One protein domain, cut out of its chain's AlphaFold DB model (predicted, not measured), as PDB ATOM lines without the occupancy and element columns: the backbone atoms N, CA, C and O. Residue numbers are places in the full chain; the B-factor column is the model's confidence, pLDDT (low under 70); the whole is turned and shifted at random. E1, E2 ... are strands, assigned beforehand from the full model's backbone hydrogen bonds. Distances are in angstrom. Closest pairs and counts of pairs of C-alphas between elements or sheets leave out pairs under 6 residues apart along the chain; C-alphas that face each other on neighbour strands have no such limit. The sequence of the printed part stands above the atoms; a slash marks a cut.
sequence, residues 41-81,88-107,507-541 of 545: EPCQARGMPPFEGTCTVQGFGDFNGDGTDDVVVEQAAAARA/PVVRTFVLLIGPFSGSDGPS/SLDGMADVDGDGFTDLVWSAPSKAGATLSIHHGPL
ATOM      1  N   GLU A  41      20.393   9.807 -50.074       88.56
ATOM      2  CA  GLU A  41      20.309   8.404 -49.677       88.56
ATOM      3  C   GLU A  41      20.112   8.309 -48.156       88.56
ATOM      4  O   GLU A  41      21.097   8.360 -47.410       88.56
ATOM      5  N   PRO A  42      18.868   8.159 -47.657       85.50
ATOM      6  CA  PRO A  42      18.565   8.179 -46.221       85.50
ATOM      7  C   PRO A  42      19.355   7.128 -45.432       85.50
ATOM      8  O   PRO A  42      19.733   7.336 -44.276       85.50
ATOM      9  N   CYS A  43      19.678   6.004 -46.076       83.94
ATOM     10  CA  CYS A  43      20.447   4.925 -45.475       83.94
ATOM     11  C   CYS A  43      21.977   5.044 -45.617       83.94
ATOM     12  O   CYS A  43      22.671   4.289 -44.937       83.94
ATOM     13  N   GLN A  44      22.506   5.981 -46.414       79.31
ATOM     14  CA  GLN A  44      23.952   6.185 -46.626       79.31
ATOM     15  C   GLN A  44      24.460   7.554 -46.144       79.31
ATOM     16  O   GLN A  44      25.440   8.090 -46.665       79.31
ATOM     17  N   ALA A  45      23.807   8.136 -45.137       65.25
ATOM     18  CA  ALA A  45      24.213   9.420 -44.576       65.25
ATOM     19  C   ALA A  45      25.720   9.460 -44.223       65.25
ATOM     20  O   ALA A  45      26.304   8.473 -43.756       65.25
ATOM     21  N   ARG A  46      26.359  10.618 -44.457       65.56
ATOM     22  CA  ARG A  46      27.808  10.818 -44.266       65.56
ATOM     23  C   ARG A  46      28.271  10.309 -42.897       65.56
ATOM     24  O   ARG A  46      27.748  10.714 -41.865       65.56
ATOM     25  N   GLY A  47      29.324   9.491 -42.896       66.94
ATOM     26  CA  GLY A  47      29.988   9.018 -41.676       66.94
ATOM     27  C   GLY A  47      29.557   7.634 -41.184       66.94
ATOM     28  O   GLY A  47      30.113   7.163 -40.194       66.94
ATOM     29  N   MET A  48      28.634   6.956 -41.874       65.12
ATOM     30  CA  MET A  48      28.279   5.561 -41.593       65.12
ATOM     31  C   MET A  48      28.897   4.584 -42.601       65.12
ATOM     32  O   MET A  48      29.170   4.964 -43.743       65.12
ATOM     33  N   PRO A  49      29.151   3.324 -42.197       73.69
ATOM     34  CA  PRO A  49      29.506   2.282 -43.149       73.69
ATOM     35  C   PRO A  49      28.366   2.094 -44.164       73.69
ATOM     36  O   PRO A  49      27.201   2.275 -43.801       73.69
ATOM     37  N   PRO A  50      28.677   1.705 -45.413       75.31
ATOM     38  CA  PRO A  50      27.661   1.390 -46.409       75.31
ATOM     39  C   PRO A  50      26.657   0.377 -45.854       75.31
ATOM     40  O   PRO A  50      27.044  -0.677 -45.345       75.31
ATOM     41  N   PHE A  51      25.372   0.708 -45.933       78.81
ATOM     42  CA  PHE A  51      24.306  -0.188 -45.515       78.81
ATOM     43  C   PHE A  51      23.937  -1.132 -46.663       78.81
ATOM     44  O   PHE A  51      23.442  -0.702 -47.702       78.81
ATOM     45  N   GLU A  52      24.159  -2.433 -46.469       74.50
ATOM     46  CA  GLU A  52      23.730  -3.476 -47.404       74.50
ATOM     47  C   GLU A  52      22.324  -3.975 -47.016       74.50
ATOM     48  O   GLU A  52      22.156  -4.982 -46.322       74.50
ATOM     49  N   GLY A  53      21.285  -3.249 -47.431       80.31
ATOM     50  CA  GLY A  53      19.900  -3.629 -47.152       80.31
ATOM     51  C   GLY A  53      18.861  -2.760 -47.853       80.31
ATOM     52  O   GLY A  53      19.188  -1.915 -48.686       80.31
ATOM     53  N   THR A  54      17.591  -2.986 -47.519       82.25
ATOM     54  CA  THR A  54      16.472  -2.182 -48.016       82.25
ATOM     55  C   THR A  54      16.216  -1.008 -47.083       82.25
ATOM     56  O   THR A  54      16.226  -1.162 -45.863       82.25
ATOM     57  N   CYS A  55      15.982   0.156 -47.678       85.69
ATOM     58  CA  CYS A  55      15.607   1.376 -46.980       85.69
ATOM     59  C   CYS A  55      14.170   1.695 -47.379       85.69
ATOM     60  O   CYS A  55      13.912   1.823 -48.574       85.69
ATOM     61  N   THR A  56      13.250   1.775 -46.427       85.75
ATOM     62  CA  THR A  56      11.839   2.071 -46.714       85.75
ATOM     63  C   THR A  56      11.351   3.170 -45.795       85.75
ATOM     64  O   THR A  56      11.535   3.083 -44.583       85.75
ATOM     65  N   VAL A  57      10.729   4.205 -46.348       88.38
ATOM     66  CA  VAL A  57      10.032   5.204 -45.535       88.38
ATOM     67  C   VAL A  57       8.867   4.525 -44.816       88.38
ATOM     68  O   VAL A  57       8.191   3.662 -45.374       88.38
ATOM     69  N   GLN A  58       8.687   4.866 -43.546       89.19
ATOM     70  CA  GLN A  58       7.644   4.323 -42.679       89.19
ATOM     71  C   GLN A  58       6.593   5.377 -42.324       89.19
ATOM     72  O   GLN A  58       5.449   5.014 -42.043       89.19
ATOM     73  N   GLY A  59       6.963   6.658 -42.322       90.56
ATOM     74  CA  GLY A  59       6.048   7.767 -42.084       90.56
ATOM     75  C   GLY A  59       6.772   9.078 -41.797       90.56
ATOM     76  O   GLY A  59       8.005   9.135 -41.856       90.56
ATOM     77  N   PHE A  60       5.970  10.086 -41.475       92.75
ATOM     78  CA  PHE A  60       6.355  11.477 -41.258       92.75
ATOM     79  C   PHE A  60       5.721  11.997 -39.964       92.75
ATOM     80  O   PHE A  60       4.719  11.421 -39.528       92.75
ATOM     81  N   GLY A  61       6.320  13.022 -39.364       93.94
ATOM     82  CA  GLY A  61       5.780  13.747 -38.208       93.94
ATOM     83  C   GLY A  61       6.811  14.685 -37.581       93.94
ATOM     84  O   GLY A  61       8.011  14.497 -37.790       93.94
ATOM     85  N   ASP A  62       6.371  15.664 -36.796       95.12
ATOM     86  CA  ASP A  62       7.240  16.634 -36.117       95.12
ATOM     87  C   ASP A  62       7.700  16.085 -34.756       95.12
ATOM     88  O   ASP A  62       7.102  16.336 -33.704       95.12
ATOM     89  N   PHE A  63       8.786  15.304 -34.745       95.38
ATOM     90  CA  PHE A  63       9.261  14.672 -33.509       95.38
ATOM     91  C   PHE A  63      10.060  15.629 -32.628       95.38
ATOM     92  O   PHE A  63      10.399  15.279 -31.492       95.38
ATOM     93  N   ASN A  64      10.463  16.796 -33.130       95.38
ATOM     94  CA  ASN A  64      11.328  17.714 -32.396       95.38
ATOM     95  C   ASN A  64      10.598  19.004 -31.955       95.38
ATOM     96  O   ASN A  64      11.068  19.677 -31.030       95.38
ATOM     97  N   GLY A  65       9.418  19.280 -32.500       95.19
ATOM     98  CA  GLY A  65       8.570  20.425 -32.193       95.19
ATOM     99  C   GLY A  65       9.029  21.716 -32.863       95.19
ATOM    100  O   GLY A  65       8.835  22.787 -32.279       95.19
ATOM    101  N   ASP A  66       9.731  21.633 -33.994       94.38
ATOM    102  CA  ASP A  66      10.196  22.795 -34.756       94.38
ATOM    103  C   ASP A  66       9.199  23.251 -35.829       94.38
ATOM    104  O   ASP A  66       9.418  24.302 -36.441       94.38
ATOM    105  N   GLY A  67       8.077  22.539 -35.969       92.75
ATOM    106  CA  GLY A  67       7.022  22.816 -36.933       92.75
ATOM    107  C   GLY A  67       7.289  22.248 -38.324       92.75
ATOM    108  O   GLY A  67       6.519  22.561 -39.224       92.75
ATOM    109  N   THR A  68       8.354  21.461 -38.500       93.38
ATOM    110  CA  THR A  68       8.681  20.767 -39.749       93.38
ATOM    111  C   THR A  68       8.525  19.264 -39.564       93.38
ATOM    112  O   THR A  68       8.964  18.702 -38.561       93.38
ATOM    113  N   ASP A  69       7.962  18.586 -40.557       94.31
ATOM    114  CA  ASP A  69       7.868  17.135 -40.533       94.31
ATOM    115  C   ASP A  69       9.246  16.483 -40.731       94.31
ATOM    116  O   ASP A  69       9.987  16.732 -41.689       94.31
ATOM    117  N   ASP A  70       9.573  15.553 -39.844       94.94
ATOM    118  CA  ASP A  70      10.723  14.675 -39.973       94.94
ATOM    119  C   ASP A  70      10.350  13.397 -40.736       94.94
ATOM    120  O   ASP A  70       9.188  13.005 -40.848       94.94
ATOM    121  N   VAL A  71      11.360  12.662 -41.211       93.38
ATOM    122  CA  VAL A  71      11.154  11.411 -41.957       93.38
ATOM    123  C   VAL A  71      11.614  10.211 -41.140       93.38
ATOM    124  O   VAL A  71      12.774  10.129 -40.727       93.38
ATOM    125  N   VAL A  72      10.749   9.208 -40.984       93.69
ATOM    126  CA  VAL A  72      11.124   7.918 -40.397       93.69
ATOM    127  C   VAL A  72      11.374   6.899 -41.495       93.69
ATOM    128  O   VAL A  72      10.473   6.553 -42.257       93.69
ATOM    129  N   VAL A  73      12.586   6.349 -41.547       91.81
ATOM    130  CA  VAL A  73      12.935   5.249 -42.455       91.81
ATOM    131  C   VAL A  73      13.291   3.988 -41.685       91.81
ATOM    132  O   VAL A  73      13.923   4.024 -40.634       91.81
ATOM    133  N   GLU A  74      12.931   2.837 -42.225       90.69
ATOM    134  CA  GLU A  74      13.400   1.546 -41.760       90.69
ATOM    135  C   GLU A  74      14.601   1.093 -42.587       90.69
ATOM    136  O   GLU A  74      14.555   1.018 -43.816       90.69
ATOM    137  N   GLN A  75      15.664   0.715 -41.886       88.56
ATOM    138  CA  GLN A  75      16.792  -0.018 -42.430       88.56
ATOM    139  C   GLN A  75      16.580  -1.509 -42.163       88.56
ATOM    140  O   GLN A  75      16.938  -2.041 -41.105       88.56
ATOM    141  N   ALA A  76      16.006  -2.209 -43.135       82.19
ATOM    142  CA  ALA A  76      15.907  -3.659 -43.095       82.19
ATOM    143  C   ALA A  76      17.185  -4.249 -43.700       82.19
ATOM    144  O   ALA A  76      17.395  -4.235 -44.917       82.19
ATOM    145  N   ALA A  77      18.098  -4.696 -42.831       74.94
ATOM    146  CA  ALA A  77      19.323  -5.355 -43.270       74.94
ATOM    147  C   ALA A  77      18.951  -6.545 -44.160       74.94
ATOM    148  O   ALA A  77      18.005  -7.275 -43.846       74.94
ATOM    149  N   ALA A  78      19.693  -6.765 -45.252       64.25
ATOM    150  CA  ALA A  78      19.543  -7.993 -46.018       64.25
ATOM    151  C   ALA A  78      19.790  -9.151 -45.049       64.25
ATOM    152  O   ALA A  78      20.914  -9.326 -44.581       64.25
ATOM    153  N   ALA A  79      18.730  -9.873 -44.679       54.12
ATOM    154  CA  ALA A  79      18.762 -10.894 -43.646       54.12
ATOM    155  C   ALA A  79      19.733 -12.018 -44.042       54.12
ATOM    156  O   ALA A  79      19.365 -13.032 -44.624       54.12
ATOM    157  N   ARG A  80      21.011 -11.829 -43.731       52.25
ATOM    158  CA  ARG A  80      22.025 -12.867 -43.669       52.25
ATOM    159  C   ARG A  80      22.434 -12.976 -42.216       52.25
ATOM    160  O   ARG A  80      23.552 -12.639 -41.843       52.25
ATOM    161  N   ALA A  81      21.522 -13.502 -41.400       56.41
ATOM    162  CA  ALA A  81      21.998 -14.287 -40.276       56.41
ATOM    163  C   ALA A  81      22.934 -15.354 -40.883       56.41
ATOM    164  O   ALA A  81      22.513 -16.058 -41.811       56.41
ATOM    165  N   PRO A  88      19.234 -12.511 -32.909       69.75
ATOM    166  CA  PRO A  88      17.961 -11.813 -32.972       69.75
ATOM    167  C   PRO A  88      17.934 -10.954 -34.237       69.75
ATOM    168  O   PRO A  88      18.907 -10.269 -34.562       69.75
ATOM    169  N   VAL A  89      16.823 -11.010 -34.970       76.62
ATOM    170  CA  VAL A  89      16.577 -10.055 -36.051       76.62
ATOM    171  C   VAL A  89      16.477  -8.692 -35.378       76.62
ATOM    172  O   VAL A  89      15.621  -8.505 -34.526       76.62
ATOM    173  N   VAL A  90      17.366  -7.762 -35.714       82.88
ATOM    174  CA  VAL A  90      17.298  -6.379 -35.231       82.88
ATOM    175  C   VAL A  90      16.716  -5.535 -36.352       82.88
ATOM    176  O   VAL A  90      17.251  -5.531 -37.462       82.88
ATOM    177  N   ARG A  91      15.635  -4.809 -36.067       86.94
ATOM    178  CA  ARG A  91      15.112  -3.771 -36.960       86.94
ATOM    179  C   ARG A  91      15.649  -2.428 -36.509       86.94
ATOM    180  O   ARG A  91      15.665  -2.124 -35.318       86.94
ATOM    181  N   THR A  92      16.119  -1.643 -37.466       89.81
ATOM    182  CA  THR A  92      16.635  -0.302 -37.200       89.81
ATOM    183  C   THR A  92      15.730   0.690 -37.895       89.81
ATOM    184  O   THR A  92      15.614   0.667 -39.115       89.81
ATOM    185  N   PHE A  93      15.097   1.554 -37.118       91.94
ATOM    186  CA  PHE A  93      14.417   2.737 -37.613       91.94
ATOM    187  C   PHE A  93      15.362   3.924 -37.473       91.94
ATOM    188  O   PHE A  93      16.206   3.967 -36.576       91.94
ATOM    189  N   VAL A  94      15.258   4.870 -38.388       91.94
ATOM    190  CA  VAL A  94      16.084   6.062 -38.423       91.94
ATOM    191  C   VAL A  94      15.157   7.248 -38.592       91.94
ATOM    192  O   VAL A  94      14.451   7.323 -39.592       91.94
ATOM    193  N   LEU A  95      15.181   8.151 -37.617       93.62
ATOM    194  CA  LEU A  95      14.507   9.440 -37.708       93.62
ATOM    195  C   LEU A  95      15.500  10.420 -38.329       93.62
ATOM    196  O   LEU A  95      16.640  10.552 -37.859       93.62
ATOM    197  N   LEU A  96      15.080  11.044 -39.417       93.62
ATOM    198  CA  LEU A  96      15.822  12.030 -40.181       93.62
ATOM    199  C   LEU A  96      15.152  13.367 -39.931       93.62
ATOM    200  O   LEU A  96      14.034  13.578 -40.384       93.62
ATOM    201  N   ILE A  97      15.837  14.218 -39.182       93.88
ATOM    202  CA  ILE A  97      15.263  15.459 -38.689       93.88
ATOM    203  C   ILE A  97      15.406  16.555 -39.742       93.88
ATOM    204  O   ILE A  97      16.510  16.724 -40.281       93.88
ATOM    205  N   GLY A  98      14.315  17.269 -40.010       90.00
ATOM    206  CA  GLY A  98      14.256  18.407 -40.924       90.00
ATOM    207  C   GLY A  98      15.033  19.643 -40.429       90.00
ATOM    208  O   GLY A  98      15.800  19.567 -39.457       90.00
ATOM    209  N   PRO A  99      14.921  20.783 -41.127       91.56
ATOM    210  CA  PRO A  99      14.212  20.940 -42.394       91.56
ATOM    211  C   PRO A  99      15.014  20.382 -43.578       91.56
ATOM    212  O   PRO A  99      16.249  20.353 -43.567       91.56
ATOM    213  N   PHE A 100      14.308  19.970 -44.627       90.00
ATOM    214  CA  PHE A 100      14.864  19.417 -45.865       90.00
ATOM    215  C   PHE A 100      15.047  20.479 -46.975       90.00
ATOM    216  O   PHE A 100      15.208  20.162 -48.154       90.00
ATOM    217  N   SER A 101      15.135  21.758 -46.597       81.19
ATOM    218  CA  SER A 101      15.330  22.919 -47.478       81.19
ATOM    219  C   SER A 101      16.809  23.159 -47.848       81.19
ATOM    220  O   SER A 101      17.428  24.162 -47.489       81.19
ATOM    221  N   GLY A 102      17.436  22.238 -48.588       77.94
ATOM    222  CA  GLY A 102      18.779  22.465 -49.146       77.94
ATOM    223  C   GLY A 102      19.536  21.207 -49.566       77.94
ATOM    224  O   GLY A 102      19.102  20.087 -49.331       77.94
ATOM    225  N   SER A 103      20.725  21.371 -50.162       73.19
ATOM    226  CA  SER A 103      21.542  20.241 -50.648       73.19
ATOM    227  C   SER A 103      22.158  19.372 -49.546       73.19
ATOM    228  O   SER A 103      22.761  18.341 -49.847       73.19
ATOM    229  N   ASP A 104      22.079  19.814 -48.291       68.62
ATOM    230  CA  ASP A 104      22.785  19.192 -47.170       68.62
ATOM    231  C   ASP A 104      22.016  18.006 -46.555       68.62
ATOM    232  O   ASP A 104      22.609  17.229 -45.800       68.62
ATOM    233  N   GLY A 105      20.757  17.788 -46.959       75.44
ATOM    234  CA  GLY A 105      19.914  16.703 -46.455       75.44
ATOM    235  C   GLY A 105      19.458  16.932 -45.004       75.44
ATOM    236  O   GLY A 105      19.427  18.076 -44.559       75.44
ATOM    237  N   PRO A 106      19.100  15.868 -44.257       81.00
ATOM    238  CA  PRO A 106      18.581  16.004 -42.894       81.00
ATOM    239  C   PRO A 106      19.599  16.646 -41.945       81.00
ATOM    240  O   PRO A 106      20.785  16.298 -41.959       81.00
ATOM    241  N   SER A 107      19.121  17.522 -41.058       80.19
ATOM    242  CA  SER A 107      19.942  18.246 -40.080       80.19
ATOM    243  C   SER A 107      20.520  17.316 -39.007       80.19
ATOM    244  O   SER A 107      21.633  17.518 -38.501       80.19
ATOM    245  N   SER A 507       8.402   4.949 -56.176       76.56
ATOM    246  CA  SER A 507       7.406   4.664 -55.146       76.56
ATOM    247  C   SER A 507       7.119   5.966 -54.414       76.56
ATOM    248  O   SER A 507       8.034   6.525 -53.816       76.56
ATOM    249  N   LEU A 508       5.886   6.470 -54.483       82.00
ATOM    250  CA  LEU A 508       5.472   7.529 -53.568       82.00
ATOM    251  C   LEU A 508       5.488   6.945 -52.153       82.00
ATOM    252  O   LEU A 508       4.826   5.936 -51.890       82.00
ATOM    253  N   ASP A 509       6.271   7.566 -51.283       83.44
ATOM    254  CA  ASP A 509       6.453   7.136 -49.902       83.44
ATOM    255  C   ASP A 509       5.520   7.887 -48.948       83.44
ATOM    256  O   ASP A 509       5.089   7.321 -47.948       83.44
ATOM    257  N   GLY A 510       5.183   9.137 -49.271       84.44
ATOM    258  CA  GLY A 510       4.146   9.900 -48.587       84.44
ATOM    259  C   GLY A 510       4.233  11.396 -48.859       84.44
ATOM    260  O   GLY A 510       4.863  11.828 -49.831       84.44
ATOM    261  N   MET A 511       3.543  12.152 -48.012       87.00
ATOM    262  CA  MET A 511       3.349  13.593 -48.121       87.00
ATOM    263  C   MET A 511       3.471  14.226 -46.740       87.00
ATOM    264  O   MET A 511       2.943  13.656 -45.786       87.00
ATOM    265  N   ALA A 512       4.183  15.344 -46.648       90.50
ATOM    266  CA  ALA A 512       4.517  16.016 -45.392       90.50
ATOM    267  C   ALA A 512       5.122  17.401 -45.679       90.50
ATOM    268  O   ALA A 512       5.649  17.591 -46.772       90.50
ATOM    269  N   ASP A 513       5.070  18.339 -44.734       92.31
ATOM    270  CA  ASP A 513       5.787  19.625 -44.820       92.31
ATOM    271  C   ASP A 513       7.206  19.427 -44.283       92.31
ATOM    272  O   ASP A 513       7.500  19.671 -43.112       92.31
ATOM    273  N   VAL A 514       8.084  18.865 -45.115       92.94
ATOM    274  CA  VAL A 514       9.425  18.462 -44.679       92.94
ATOM    275  C   VAL A 514      10.431  19.606 -44.801       92.94
ATOM    276  O   VAL A 514      11.529  19.536 -44.246       92.94
ATOM    277  N   ASP A 515      10.114  20.680 -45.514       92.94
ATOM    278  CA  ASP A 515      11.004  21.833 -45.638       92.94
ATOM    279  C   ASP A 515      10.616  23.035 -44.750       92.94
ATOM    280  O   ASP A 515      11.462  23.922 -44.543       92.94
ATOM    281  N   GLY A 516       9.434  22.972 -44.124       91.75
ATOM    282  CA  GLY A 516       8.923  23.893 -43.111       91.75
ATOM    283  C   GLY A 516       8.324  25.163 -43.710       91.75
ATOM    284  O   GLY A 516       8.284  26.206 -43.042       91.75
ATOM    285  N   ASP A 517       7.947  25.133 -44.990       91.50
ATOM    286  CA  ASP A 517       7.392  26.281 -45.703       91.50
ATOM    287  C   ASP A 517       5.863  26.412 -45.567       91.50
ATOM    288  O   ASP A 517       5.289  27.434 -45.976       91.50
ATOM    289  N   GLY A 518       5.223  25.448 -44.899       89.12
ATOM    290  CA  GLY A 518       3.786  25.385 -44.666       89.12
ATOM    291  C   GLY A 518       3.003  24.723 -45.799       89.12
ATOM    292  O   GLY A 518       1.772  24.684 -45.718       89.12
ATOM    293  N   PHE A 519       3.667  24.244 -46.854       89.69
ATOM    294  CA  PHE A 519       3.049  23.494 -47.939       89.69
ATOM    295  C   PHE A 519       3.372  22.008 -47.837       89.69
ATOM    296  O   PHE A 519       4.345  21.573 -47.235       89.69
ATOM    297  N   THR A 520       2.511  21.194 -48.442       89.50
ATOM    298  CA  THR A 520       2.767  19.759 -48.501       89.50
ATOM    299  C   THR A 520       3.781  19.432 -49.590       89.50
ATOM    300  O   THR A 520       3.554  19.704 -50.774       89.50
ATOM    301  N   ASP A 521       4.841  18.735 -49.200       90.31
ATOM    302  CA  ASP A 521       5.852  18.194 -50.096       90.31
ATOM    303  C   ASP A 521       5.531  16.752 -50.490       90.31
ATOM    304  O   ASP A 521       4.907  15.989 -49.747       90.31
ATOM    305  N   LEU A 522       6.018  16.333 -51.661       90.06
ATOM    306  CA  LEU A 522       5.955  14.931 -52.076       90.06
ATOM    307  C   LEU A 522       7.291  14.240 -51.866       90.06
ATOM    308  O   LEU A 522       8.317  14.668 -52.404       90.06
ATOM    309  N   VAL A 523       7.249  13.097 -51.184       88.81
ATOM    310  CA  VAL A 523       8.428  12.296 -50.865       88.81
ATOM    311  C   VAL A 523       8.353  10.935 -51.548       88.81
ATOM    312  O   VAL A 523       7.368  10.205 -51.438       88.81
ATOM    313  N   TRP A 524       9.421  10.572 -52.257       88.19
ATOM    314  CA  TRP A 524       9.456   9.405 -53.135       88.19
ATOM    315  C   TRP A 524      10.730   8.608 -52.920       88.19
ATOM    316  O   TRP A 524      11.809   9.188 -52.782       88.19
ATOM    317  N   SER A 525      10.642   7.289 -53.053       84.44
ATOM    318  CA  SER A 525      11.804   6.421 -53.131       84.44
ATOM    319  C   SER A 525      11.972   5.844 -54.527       84.44
ATOM    320  O   SER A 525      11.079   5.228 -55.119       84.44
ATOM    321  N   ALA A 526      13.183   5.985 -55.054       82.12
ATOM    322  CA  ALA A 526      13.644   5.169 -56.162       82.12
ATOM    323  C   ALA A 526      14.428   3.973 -55.596       82.12
ATOM    324  O   ALA A 526      15.401   4.178 -54.855       82.12
ATOM    325  N   PRO A 527      14.066   2.721 -55.933       68.62
ATOM    326  CA  PRO A 527      14.890   1.582 -55.566       68.62
ATOM    327  C   PRO A 527      16.250   1.706 -56.258       68.62
ATOM    328  O   PRO A 527      16.335   1.781 -57.484       68.62
ATOM    329  N   SER A 528      17.331   1.690 -55.481       69.69
ATOM    330  CA  SER A 528      18.692   1.602 -56.007       69.69
ATOM    331  C   SER A 528      19.382   0.340 -55.487       69.69
ATOM    332  O   SER A 528      19.021  -0.228 -54.455       69.69
ATOM    333  N   LYS A 529      20.426  -0.104 -56.196       58.41
ATOM    334  CA  LYS A 529      21.256  -1.242 -55.766       58.41
ATOM    335  C   LYS A 529      21.982  -0.991 -54.438       58.41
ATOM    336  O   LYS A 529      22.469  -1.949 -53.848       58.41
ATOM    337  N   ALA A 530      22.090   0.268 -54.016       59.25
ATOM    338  CA  ALA A 530      22.833   0.704 -52.841       59.25
ATOM    339  C   ALA A 530      21.913   1.144 -51.675       59.25
ATOM    340  O   ALA A 530      22.396   1.589 -50.640       59.25
ATOM    341  N   GLY A 531      20.590   1.014 -51.827       66.94
ATOM    342  CA  GLY A 531      19.578   1.527 -50.894       66.94
ATOM    343  C   GLY A 531      18.502   2.325 -51.632       66.94
ATOM    344  O   GLY A 531      18.628   2.571 -52.827       66.94
ATOM    345  N   ALA A 532      17.417   2.725 -50.972       77.50
ATOM    346  CA  ALA A 532      16.479   3.652 -51.605       77.50
ATOM    347  C   ALA A 532      17.100   5.053 -51.680       77.50
ATOM    348  O   ALA A 532      17.694   5.511 -50.703       77.50
ATOM    349  N   THR A 533      16.963   5.714 -52.826       87.50
ATOM    350  CA  THR A 533      17.219   7.149 -52.956       87.50
ATOM    351  C   THR A 533      15.909   7.871 -52.680       87.50
ATOM    352  O   THR A 533      14.936   7.626 -53.392       87.50
ATOM    353  N   LEU A 534      15.890   8.734 -51.666       88.75
ATOM    354  CA  LEU A 534      14.756   9.599 -51.374       88.75
ATOM    355  C   LEU A 534      14.838  10.842 -52.260       88.75
ATOM    356  O   LEU A 534      15.901  11.455 -52.365       88.75
ATOM    357  N   SER A 535      13.734  11.196 -52.898       90.88
ATOM    358  CA  SER A 535      13.557  12.426 -53.666       90.88
ATOM    359  C   SER A 535      12.416  13.216 -53.044       90.88
ATOM    360  O   SER A 535      11.387  12.626 -52.726       90.88
ATOM    361  N   ILE A 536      12.605  14.518 -52.867       91.25
ATOM    362  CA  ILE A 536      11.609  15.424 -52.303       91.25
ATOM    363  C   ILE A 536      11.291  16.490 -53.350       91.25
ATOM    364  O   ILE A 536      12.197  17.020 -54.004       91.25
ATOM    365  N   HIS A 537      10.003  16.762 -53.523       91.31
ATOM    366  CA  HIS A 537       9.492  17.865 -54.323       91.31
ATOM    367  C   HIS A 537       8.715  18.806 -53.422       91.31
ATOM    368  O   HIS A 537       7.676  18.399 -52.905       91.31
ATOM    369  N   HIS A 538       9.220  20.025 -53.260       92.19
ATOM    370  CA  HIS A 538       8.629  20.966 -52.322       92.19
ATOM    371  C   HIS A 538       7.334  21.576 -52.859       92.19
ATOM    372  O   HIS A 538       7.187  21.794 -54.073       92.19
ATOM    373  N   GLY A 539       6.394  21.854 -51.969       89.25
ATOM    374  CA  GLY A 539       5.190  22.596 -52.298       89.25
ATOM    375  C   GLY A 539       5.471  24.051 -52.729       89.25
ATOM    376  O   GLY A 539       6.606  24.533 -52.701       89.25
ATOM    377  N   PRO A 540       4.452  24.766 -53.236       89.75
ATOM    378  CA  PRO A 540       3.287  24.202 -53.906       89.75
ATOM    379  C   PRO A 540       3.704  23.510 -55.219       89.75
ATOM    380  O   PRO A 540       4.576  23.973 -55.969       89.75
ATOM    381  N   LEU A 541       3.069  22.381 -55.527       83.38
ATOM    382  CA  LEU A 541       3.455  21.536 -56.666       83.38
ATOM    383  C   LEU A 541       2.971  22.093 -58.005       83.38
ATOM    384  O   LEU A 541       3.602  21.886 -59.046       83.38
TER     385      LEU A 541
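Overview. This is residues 41 to 81, 88 to 107 and 507 to 541 of the 545 residues of an uncharacterized protein of bacterium (UniProt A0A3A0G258). Two small, twisted sheets of three strands each, E1 E2 E3 and E4 E5 E6, sit partly face to face as a loose sandwich with their strands nearly aligned, and edge strand E1 of the first comes close to the strands of the second, while E2 and E3 lie farther off. Residues 81 and 88, on the two sides of a cut, lie at one end of the long axis, and the links 62 to 69 and 513 to 520 lie toward the other end. The printed part has 96 residues with no named helix and six named strands, in the order E1 to E6 along the chain; both sheets are antiparallel, in the orders E1 E2 E3 and E4 E5 E6. The class is all strand, though under half of the residues, 45 of 96, are in named elements. The whole is compact, with a radius of gyration of the C-alphas of 13.4 A, and elongated, with spans of 44 by 25 by 22 A.

Along the chain. Residues 41 to 52 hold no named element. E1, residues 53 to 61, is 24.1 A long and begins at C-alpha 53 (19.900, -3.629, -47.152). E2 is residues 70 to 77, 22.0 A, and E3 residues 91 to 97, 19.3 A. E4, residues 507 to 512, is 15.2 A, E5, residues 521 to 528, is 21.8 A, and E6, residues 531 to 537, is 19.5 A and ends at C-alpha 537 (9.492, 17.865, -54.323).

Arrangement. E1 and E2 form a hairpin, antiparallel at 156 degrees, with N 58 and O 72 2.8 A apart. E2 and E3 are antiparallel at 154 degrees, with N 94 and O 73 2.7 A apart. This sheet is strongly twisted. E4, E5 and E6 form a meander, each strand the antiparallel neighbour of the one before; N 525 and O 507 are 2.8 A apart, and N 535 and O 524 2.8 A. These four N and O pairs are within hydrogen-bond range. The two sheets make a sandwich, two sheets face to face, their facing parts 10.2 A centre to centre and their strands at 8 degrees. The closest C-alphas of E1 and E6 are those of Cys 55 and Ala 532, 5.2 A; of E1 and E4, Val 57 and Asp 509, 6.0 A. E2 and E4 are only just apart, at 8.3 A.

Size, cuts and confidence. The C-alphas farthest apart, of Ala 81 and Pro 540, are 44.9 A apart. Residues 82 to 87 and 108 to 506 are not printed; the gaps between C-alphas are 8.7 A and 23.8 A. Of the links printed whole, E5 to E6 is tight and E1 to E2 and E4 to E5 are short. The mean pLDDT of the printed part is 83.6; residues 45 to 48, 78 to 81, 88, 104 and 527 to 531 are under 70.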